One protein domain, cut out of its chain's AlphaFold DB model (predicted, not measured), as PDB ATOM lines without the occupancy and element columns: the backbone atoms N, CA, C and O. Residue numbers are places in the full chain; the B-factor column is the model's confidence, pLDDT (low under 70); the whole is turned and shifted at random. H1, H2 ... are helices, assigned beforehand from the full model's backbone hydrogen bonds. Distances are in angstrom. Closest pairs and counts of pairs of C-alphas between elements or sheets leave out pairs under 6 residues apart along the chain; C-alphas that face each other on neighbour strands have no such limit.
ATOM      1  N   GLU A 108     -26.000 -23.916  21.021       59.94
ATOM      2  CA  GLU A 108     -26.478 -22.710  20.345       59.94
ATOM      3  C   GLU A 108     -25.690 -21.438  20.674       59.94
ATOM      4  O   GLU A 108     -25.339 -20.752  19.716       59.94
ATOM      5  N   ASP A 109     -25.386 -21.075  21.933       62.12
ATOM      6  CA  ASP A 109     -24.516 -19.906  22.160       62.12
ATOM      7  C   ASP A 109     -23.066 -20.226  21.804       62.12
ATOM      8  O   ASP A 109     -22.431 -19.355  21.259       62.12
ATOM      9  N   PHE A 110     -22.550 -21.453  21.918       61.25
ATOM     10  CA  PHE A 110     -21.191 -21.788  21.457       61.25
ATOM     11  C   PHE A 110     -21.063 -21.703  19.924       61.25
ATOM     12  O   PHE A 110     -20.053 -21.228  19.404       61.25
ATOM     13  N   ASN A 111     -22.100 -22.100  19.170       63.88
ATOM     14  CA  ASN A 111     -22.163 -21.829  17.726       63.88
ATOM     15  C   ASN A 111     -22.323 -20.331  17.436       63.88
ATOM     16  O   ASN A 111     -21.710 -19.824  16.494       63.88
ATOM     17  N   ARG A 112     -23.130 -19.616  18.230       63.69
ATOM     18  CA  ARG A 112     -23.337 -18.167  18.085       63.69
ATOM     19  C   ARG A 112     -22.071 -17.386  18.434       63.69
ATOM     20  O   ARG A 112     -21.768 -16.430  17.735       63.69
ATOM     21  N   ASP A 113     -21.294 -17.866  19.391       76.25
ATOM     22  CA  ASP A 113     -20.024 -17.332  19.865       76.25
ATOM     23  C   ASP A 113     -18.913 -17.625  18.863       76.25
ATOM     24  O   ASP A 113     -18.087 -16.757  18.615       76.25
ATOM     25  N   TRP A 114     -18.891 -18.794  18.209       84.38
ATOM     26  CA  TRP A 114     -17.918 -19.056  17.142       84.38
ATOM     27  C   TRP A 114     -18.165 -18.168  15.918       84.38
ATOM     28  O   TRP A 114     -17.222 -17.607  15.353       84.38
ATOM     29  N   LEU A 115     -19.431 -17.993  15.526       79.62
ATOM     30  CA  LEU A 115     -19.796 -17.061  14.460       79.62
ATOM     31  C   LEU A 115     -19.561 -15.602  14.859       79.62
ATOM     32  O   LEU A 115     -19.059 -14.849  14.030       79.62
ATOM     33  N   ASP A 116     -19.879 -15.200  16.089       77.00
ATOM     34  CA  ASP A 116     -19.646 -13.837  16.576       77.00
ATOM     35  C   ASP A 116     -18.148 -13.552  16.734       77.00
ATOM     36  O   ASP A 116     -17.669 -12.478  16.374       77.00
ATOM     37  N   TRP A 117     -17.360 -14.549  17.131       81.69
ATOM     38  CA  TRP A 117     -15.903 -14.475  17.171       81.69
ATOM     39  C   TRP A 117     -15.310 -14.325  15.769       81.69
ATOM     40  O   TRP A 117     -14.511 -13.424  15.521       81.69
ATOM     41  N   MET A 118     -15.753 -15.138  14.807       79.69
ATOM     42  CA  MET A 118     -15.333 -15.008  13.408       79.69
ATOM     43  C   MET A 118     -15.809 -13.688  12.784       79.69
ATOM     44  O   MET A 118     -15.077 -13.066  12.009       79.69
ATOM     45  N   TYR A 119     -17.005 -13.216  13.135       81.94
ATOM     46  CA  TYR A 119     -17.568 -11.956  12.659       81.94
ATOM     47  C   TYR A 119     -16.805 -10.749  13.215       81.94
ATOM     48  O   TYR A 119     -16.368  -9.891  12.446       81.94
ATOM     49  N   THR A 120     -16.568 -10.697  14.524       77.62
ATOM     50  CA  THR A 120     -15.776  -9.641  15.171       77.62
ATOM     51  C   THR A 120     -14.326  -9.648  14.687       77.62
ATOM     52  O   THR A 120     -13.797  -8.580  14.368       77.62
ATOM     53  N   LEU A 121     -13.720 -10.828  14.506       84.44
ATOM     54  CA  LEU A 121     -12.392 -10.985  13.910       84.44
ATOM     55  C   LEU A 121     -12.357 -10.462  12.468       84.44
ATOM     56  O   LEU A 121     -11.457  -9.703  12.110       84.44
ATOM     57  N   SER A 122     -13.353 -10.807  11.647       85.19
ATOM     58  CA  SER A 122     -13.450 -10.323  10.264       85.19
ATOM     59  C   SER A 122     -13.610  -8.802  10.199       85.19
ATOM     60  O   SER A 122     -12.956  -8.132   9.399       85.19
ATOM     61  N   ARG A 123     -14.420  -8.226  11.094       84.00
ATOM     62  CA  ARG A 123     -14.648  -6.783  11.190       84.00
ATOM     63  C   ARG A 123     -13.379  -6.054  11.613       84.00
ATOM     64  O   ARG A 123     -13.037  -5.034  11.017       84.00
ATOM     65  N   ALA A 124     -12.665  -6.597  12.597       80.69
ATOM     66  CA  ALA A 124     -11.361  -6.097  12.995       80.69
ATOM     67  C   ALA A 124     -10.372  -6.180  11.825       80.69
ATOM     68  O   ALA A 124      -9.730  -5.181  11.534       80.69
ATOM     69  N   ALA A 125     -10.316  -7.299  11.098       80.19
ATOM     70  CA  ALA A 125      -9.433  -7.491   9.948       80.19
ATOM     71  C   ALA A 125      -9.706  -6.501   8.801       80.19
ATOM     72  O   ALA A 125      -8.768  -5.987   8.193       80.19
ATOM     73  N   ILE A 126     -10.972  -6.180   8.520       79.62
ATOM     74  CA  ILE A 126     -11.341  -5.181   7.504       79.62
ATOM     75  C   ILE A 126     -10.916  -3.777   7.944       79.62
ATOM     76  O   ILE A 126     -10.273  -3.064   7.174       79.62
ATOM     77  N   LEU A 127     -11.224  -3.381   9.184       79.44
ATOM     78  CA  LEU A 127     -10.778  -2.096   9.737       79.44
ATOM     79  C   LEU A 127      -9.250  -1.994   9.731       79.44
ATOM     80  O   LEU A 127      -8.681  -0.960   9.393       79.44
ATOM     81  N   LEU A 128      -8.593  -3.102  10.037       76.00
ATOM     82  CA  LEU A 128      -7.154  -3.260  10.060       76.00
ATOM     83  C   LEU A 128      -6.542  -3.161   8.655       76.00
ATOM     84  O   LEU A 128      -5.538  -2.483   8.484       76.00
ATOM     85  N   SER A 129      -7.183  -3.722   7.630       73.69
ATOM     86  CA  SER A 129      -6.790  -3.556   6.224       73.69
ATOM     87  C   SER A 129      -6.896  -2.096   5.761       73.69
ATOM     88  O   SER A 129      -5.993  -1.575   5.104       73.69
ATOM     89  N   ILE A 130      -7.957  -1.393   6.170       74.94
ATOM     90  CA  ILE A 130      -8.154   0.028   5.846       74.94
ATOM     91  C   ILE A 130      -7.083   0.895   6.523       74.94
ATOM     92  O   ILE A 130      -6.485   1.755   5.877       74.94
ATOM     93  N   VAL A 131      -6.797   0.655   7.808       69.88
ATOM     94  CA  VAL A 131      -5.749   1.377   8.550       69.88
ATOM     95  C   VAL A 131      -4.353   1.032   8.021       69.88
ATOM     96  O   VAL A 131      -3.508   1.920   7.955       69.88
ATOM     97  N   TYR A 132      -4.112  -0.211   7.592       68.56
ATOM     98  CA  TYR A 132      -2.873  -0.631   6.929       68.56
ATOM     99  C   TYR A 132      -2.640   0.132   5.622       68.56
ATOM    100  O   TYR A 132      -1.537   0.609   5.377       68.56
ATOM    101  N   PHE A 133      -3.680   0.318   4.805       66.50
ATOM    102  CA  PHE A 133      -3.577   1.097   3.567       66.50
ATOM    103  C   PHE A 133      -3.317   2.593   3.806       66.50
ATOM    104  O   PHE A 133      -2.779   3.265   2.929       66.50
ATOM    105  N   TYR A 134      -3.687   3.114   4.980       67.56
ATOM    106  CA  TYR A 134      -3.570   4.532   5.331       67.56
ATOM    107  C   TYR A 134      -2.420   4.864   6.303       67.56
ATOM    108  O   TYR A 134      -2.157   6.043   6.540       67.56
ATOM    109  N   SER A 135      -1.712   3.875   6.868       66.44
ATOM    110  CA  SER A 135      -0.693   4.080   7.911       66.44
ATOM    111  C   SER A 135       0.586   3.276   7.660       66.44
ATOM    112  O   SER A 135       0.586   2.226   7.030       66.44
ATOM    113  N   SER A 136       1.715   3.771   8.170       69.00
ATOM    114  CA  SER A 136       3.020   3.119   8.014       69.00
ATOM    115  C   SER A 136       3.061   1.786   8.784       69.00
ATOM    116  O   SER A 136       2.759   1.763   9.980       69.00
ATOM    117  N   PHE A 137       3.464   0.695   8.120       65.81
ATOM    118  CA  PHE A 137       3.433  -0.694   8.621       65.81
ATOM    119  C   PHE A 137       3.933  -0.868  10.067       65.81
ATOM    120  O   PHE A 137       3.307  -1.550  10.872       65.81
ATOM    121  N   SER A 138       5.024  -0.188  10.436       63.97
ATOM    122  CA  SER A 138       5.608  -0.273  11.783       63.97
ATOM    123  C   SER A 138       4.697   0.290  12.887       63.97
ATOM    124  O   SER A 138       4.547  -0.328  13.942       63.97
ATOM    125  N   ARG A 139       4.033   1.431  12.646       73.50
ATOM    126  CA  ARG A 139       3.119   2.050  13.630       73.50
ATOM    127  C   ARG A 139       1.870   1.211  13.830       73.50
ATOM    128  O   ARG A 139       1.348   1.106  14.933       73.50
ATOM    129  N   PHE A 140       1.424   0.600  12.749       72.25
ATOM    130  CA  PHE A 140       0.291  -0.291  12.747       72.25
ATOM    131  C   PHE A 140       0.537  -1.550  13.586       72.25
ATOM    132  O   PHE A 140      -0.266  -1.845  14.466       72.25
ATOM    133  N   VAL A 141       1.673  -2.232  13.389       75.19
ATOM    134  CA  VAL A 141       2.039  -3.420  14.181       75.19
ATOM    135  C   VAL A 141       2.193  -3.077  15.665       75.19
ATOM    136  O   VAL A 141       1.722  -3.836  16.508       75.19
ATOM    137  N   MET A 142       2.769  -1.915  16.002       76.44
ATOM    138  CA  MET A 142       2.862  -1.462  17.398       76.44
ATOM    139  C   MET A 142       1.490  -1.292  18.059       76.44
ATOM    140  O   MET A 142       1.277  -1.773  19.168       76.44
ATOM    141  N   VAL A 143       0.556  -0.614  17.387       76.88
ATOM    142  CA  VAL A 143      -0.779  -0.350  17.942       76.88
ATOM    143  C   VAL A 143      -1.595  -1.640  18.034       76.88
ATOM    144  O   VAL A 143      -2.259  -1.863  19.043       76.88
ATOM    145  N   MET A 144      -1.496  -2.521  17.032       77.50
ATOM    146  CA  MET A 144      -2.147  -3.833  17.069       77.50
ATOM    147  C   MET A 144      -1.599  -4.693  18.213       77.50
ATOM    148  O   MET A 144      -2.371  -5.245  18.991       77.50
ATOM    149  N   GLY A 145      -0.273  -4.740  18.372       80.12
ATOM    150  CA  GLY A 145       0.382  -5.440  19.475       80.12
ATOM    151  C   GLY A 145      -0.048  -4.905  20.841       80.12
ATOM    152  O   GLY A 145      -0.349  -5.696  21.728       80.12
ATOM    153  N   ALA A 146      -0.160  -3.582  20.996       78.62
ATOM    154  CA  ALA A 146      -0.611  -2.957  22.238       78.62
ATOM    155  C   ALA A 146      -2.074  -3.296  22.577       78.62
ATOM    156  O   ALA A 146      -2.370  -3.658  23.713       78.62
ATOM    157  N   VAL A 147      -2.988  -3.228  21.603       80.69
ATOM    158  CA  VAL A 147      -4.405  -3.586  21.810       80.69
ATOM    159  C   VAL A 147      -4.555  -5.081  22.094       80.69
ATOM    160  O   VAL A 147      -5.298  -5.456  22.996       80.69
ATOM    161  N   LEU A 148      -3.807  -5.930  21.384       81.81
ATOM    162  CA  LEU A 148      -3.786  -7.372  21.614       81.81
ATOM    163  C   LEU A 148      -3.244  -7.712  23.013       81.81
ATOM    164  O   LEU A 148      -3.840  -8.534  23.698       81.81
ATOM    165  N   LEU A 149      -2.181  -7.042  23.475       82.25
ATOM    166  CA  LEU A 149      -1.635  -7.173  24.835       82.25
ATOM    167  C   LEU A 149      -2.660  -6.792  25.911       82.25
ATOM    168  O   LEU A 149      -2.834  -7.529  26.880       82.25
ATOM    169  N   VAL A 150      -3.374  -5.677  25.729       78.50
ATOM    170  CA  VAL A 150      -4.450  -5.254  26.645       78.50
ATOM    171  C   VAL A 150      -5.598  -6.262  26.641       78.50
ATOM    172  O   VAL A 150      -6.155  -6.576  27.694       78.50
ATOM    173  N   HIS A 151      -5.941  -6.797  25.473       74.00
ATOM    174  CA  HIS A 151      -7.020  -7.765  25.352       74.00
ATOM    175  C   HIS A 151      -6.651  -9.125  25.966       74.00
ATOM    176  O   HIS A 151      -7.459  -9.694  26.691       74.00
ATOM    177  N   LEU A 152      -5.414  -9.605  25.786       75.56
ATOM    178  CA  LEU A 152      -4.899 -10.803  26.466       75.56
ATOM    179  C   LEU A 152      -4.850 -10.622  27.989       75.56
ATOM    180  O   LEU A 152      -5.147 -11.559  28.731       75.56
ATOM    181  N   HIS A 153      -4.525  -9.416  28.457       68.81
ATOM    182  CA  HIS A 153      -4.590  -9.082  29.875       68.81
ATOM    183  C   HIS A 153      -6.033  -9.158  30.410       68.81
ATOM    184  O   HIS A 153      -6.269  -9.730  31.472       68.81
ATOM    185  N   GLN A 154      -7.024  -8.651  29.664       62.25
ATOM    186  CA  GLN A 154      -8.444  -8.748  30.040       62.25
ATOM    187  C   GLN A 154      -8.998 -10.177  29.975       62.25
ATOM    188  O   GLN A 154      -9.771 -10.565  30.855       62.25
ATOM    189  N   ALA A 155      -8.572 -10.962  28.982       65.00
ATOM    190  CA  ALA A 155      -8.967 -12.355  28.788       65.00
ATOM    191  C   ALA A 155      -8.486 -13.289  29.917       65.00
ATOM    192  O   ALA A 155      -8.934 -14.427  29.998       65.00
ATOM    193  N   GLY A 156      -7.635 -12.809  30.833       57.16
ATOM    194  CA  GLY A 156      -7.353 -13.510  32.085       57.16
ATOM    195  C   GLY A 156      -6.435 -14.720  31.935       57.16
ATOM    196  O   GLY A 156      -6.599 -15.693  32.658       57.16
ATOM    197  N   TRP A 157      -5.443 -14.660  31.042       59.84
ATOM    198  CA  TRP A 157      -4.422 -15.714  30.932       59.84
ATOM    199  C   TRP A 157      -3.477 -15.800  32.152       59.84
ATOM    200  O   TRP A 157      -2.688 -16.735  32.258       59.84
TER     201      TRP A 157
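Overview. This is residues 108 to 157 of the 243 residues of the protein "HERPUD family member 2" of Phyllostomus discolor (pale spear-nosed bat) (UniProt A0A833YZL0). One long helix, H1, and a shorter one, H2, make a narrow open V, meeting near the end of H1 and the start of H2, with H2 folding back and their far ends spread apart. The printed part has 50 residues with two named helices, H1 then H2, and no named strand; its class is all helix. It is loose, with a radius of gyration of the C-alphas of 13.3 A, and flat, spanning 41 by 24 by 8 A.

Arrangement. H1, residues 108 to 134, and H2, residues 137 to 154, are close but not clearly touching, with 2 pairs of C-alphas within 8 A. Their closest C-alphas, those of Tyr 132 and Phe 140, are 6.6 A apart. They run opposite ways at a shallow tilt of 27 degrees. In H1 and H2 every O i to N i+4 pair is within hydrogen-bond range. Residues 108 to 127 of H1 stand free, as do residues 145 to 157, of which 145 to 154 belong to H2.

Along the chain. H1 begins at C-alpha 108 (-26.478, -22.710, 20.345) and is 38.6 A long from first to last C-alpha. H2 is 25.8 A long and ends at C-alpha 154 (-8.444, -8.748, 30.040).

Size, cuts and confidence. The C-alphas of Glu 108 and Ser 136, the two farthest apart, are 41.1 A apart. The printed part has no cut, and the link from H1 to H2 is tight. Mean pLDDT of the printed part is 73.6, with residues 108 to 112, 131 to 138 and 153 to 157 under 70.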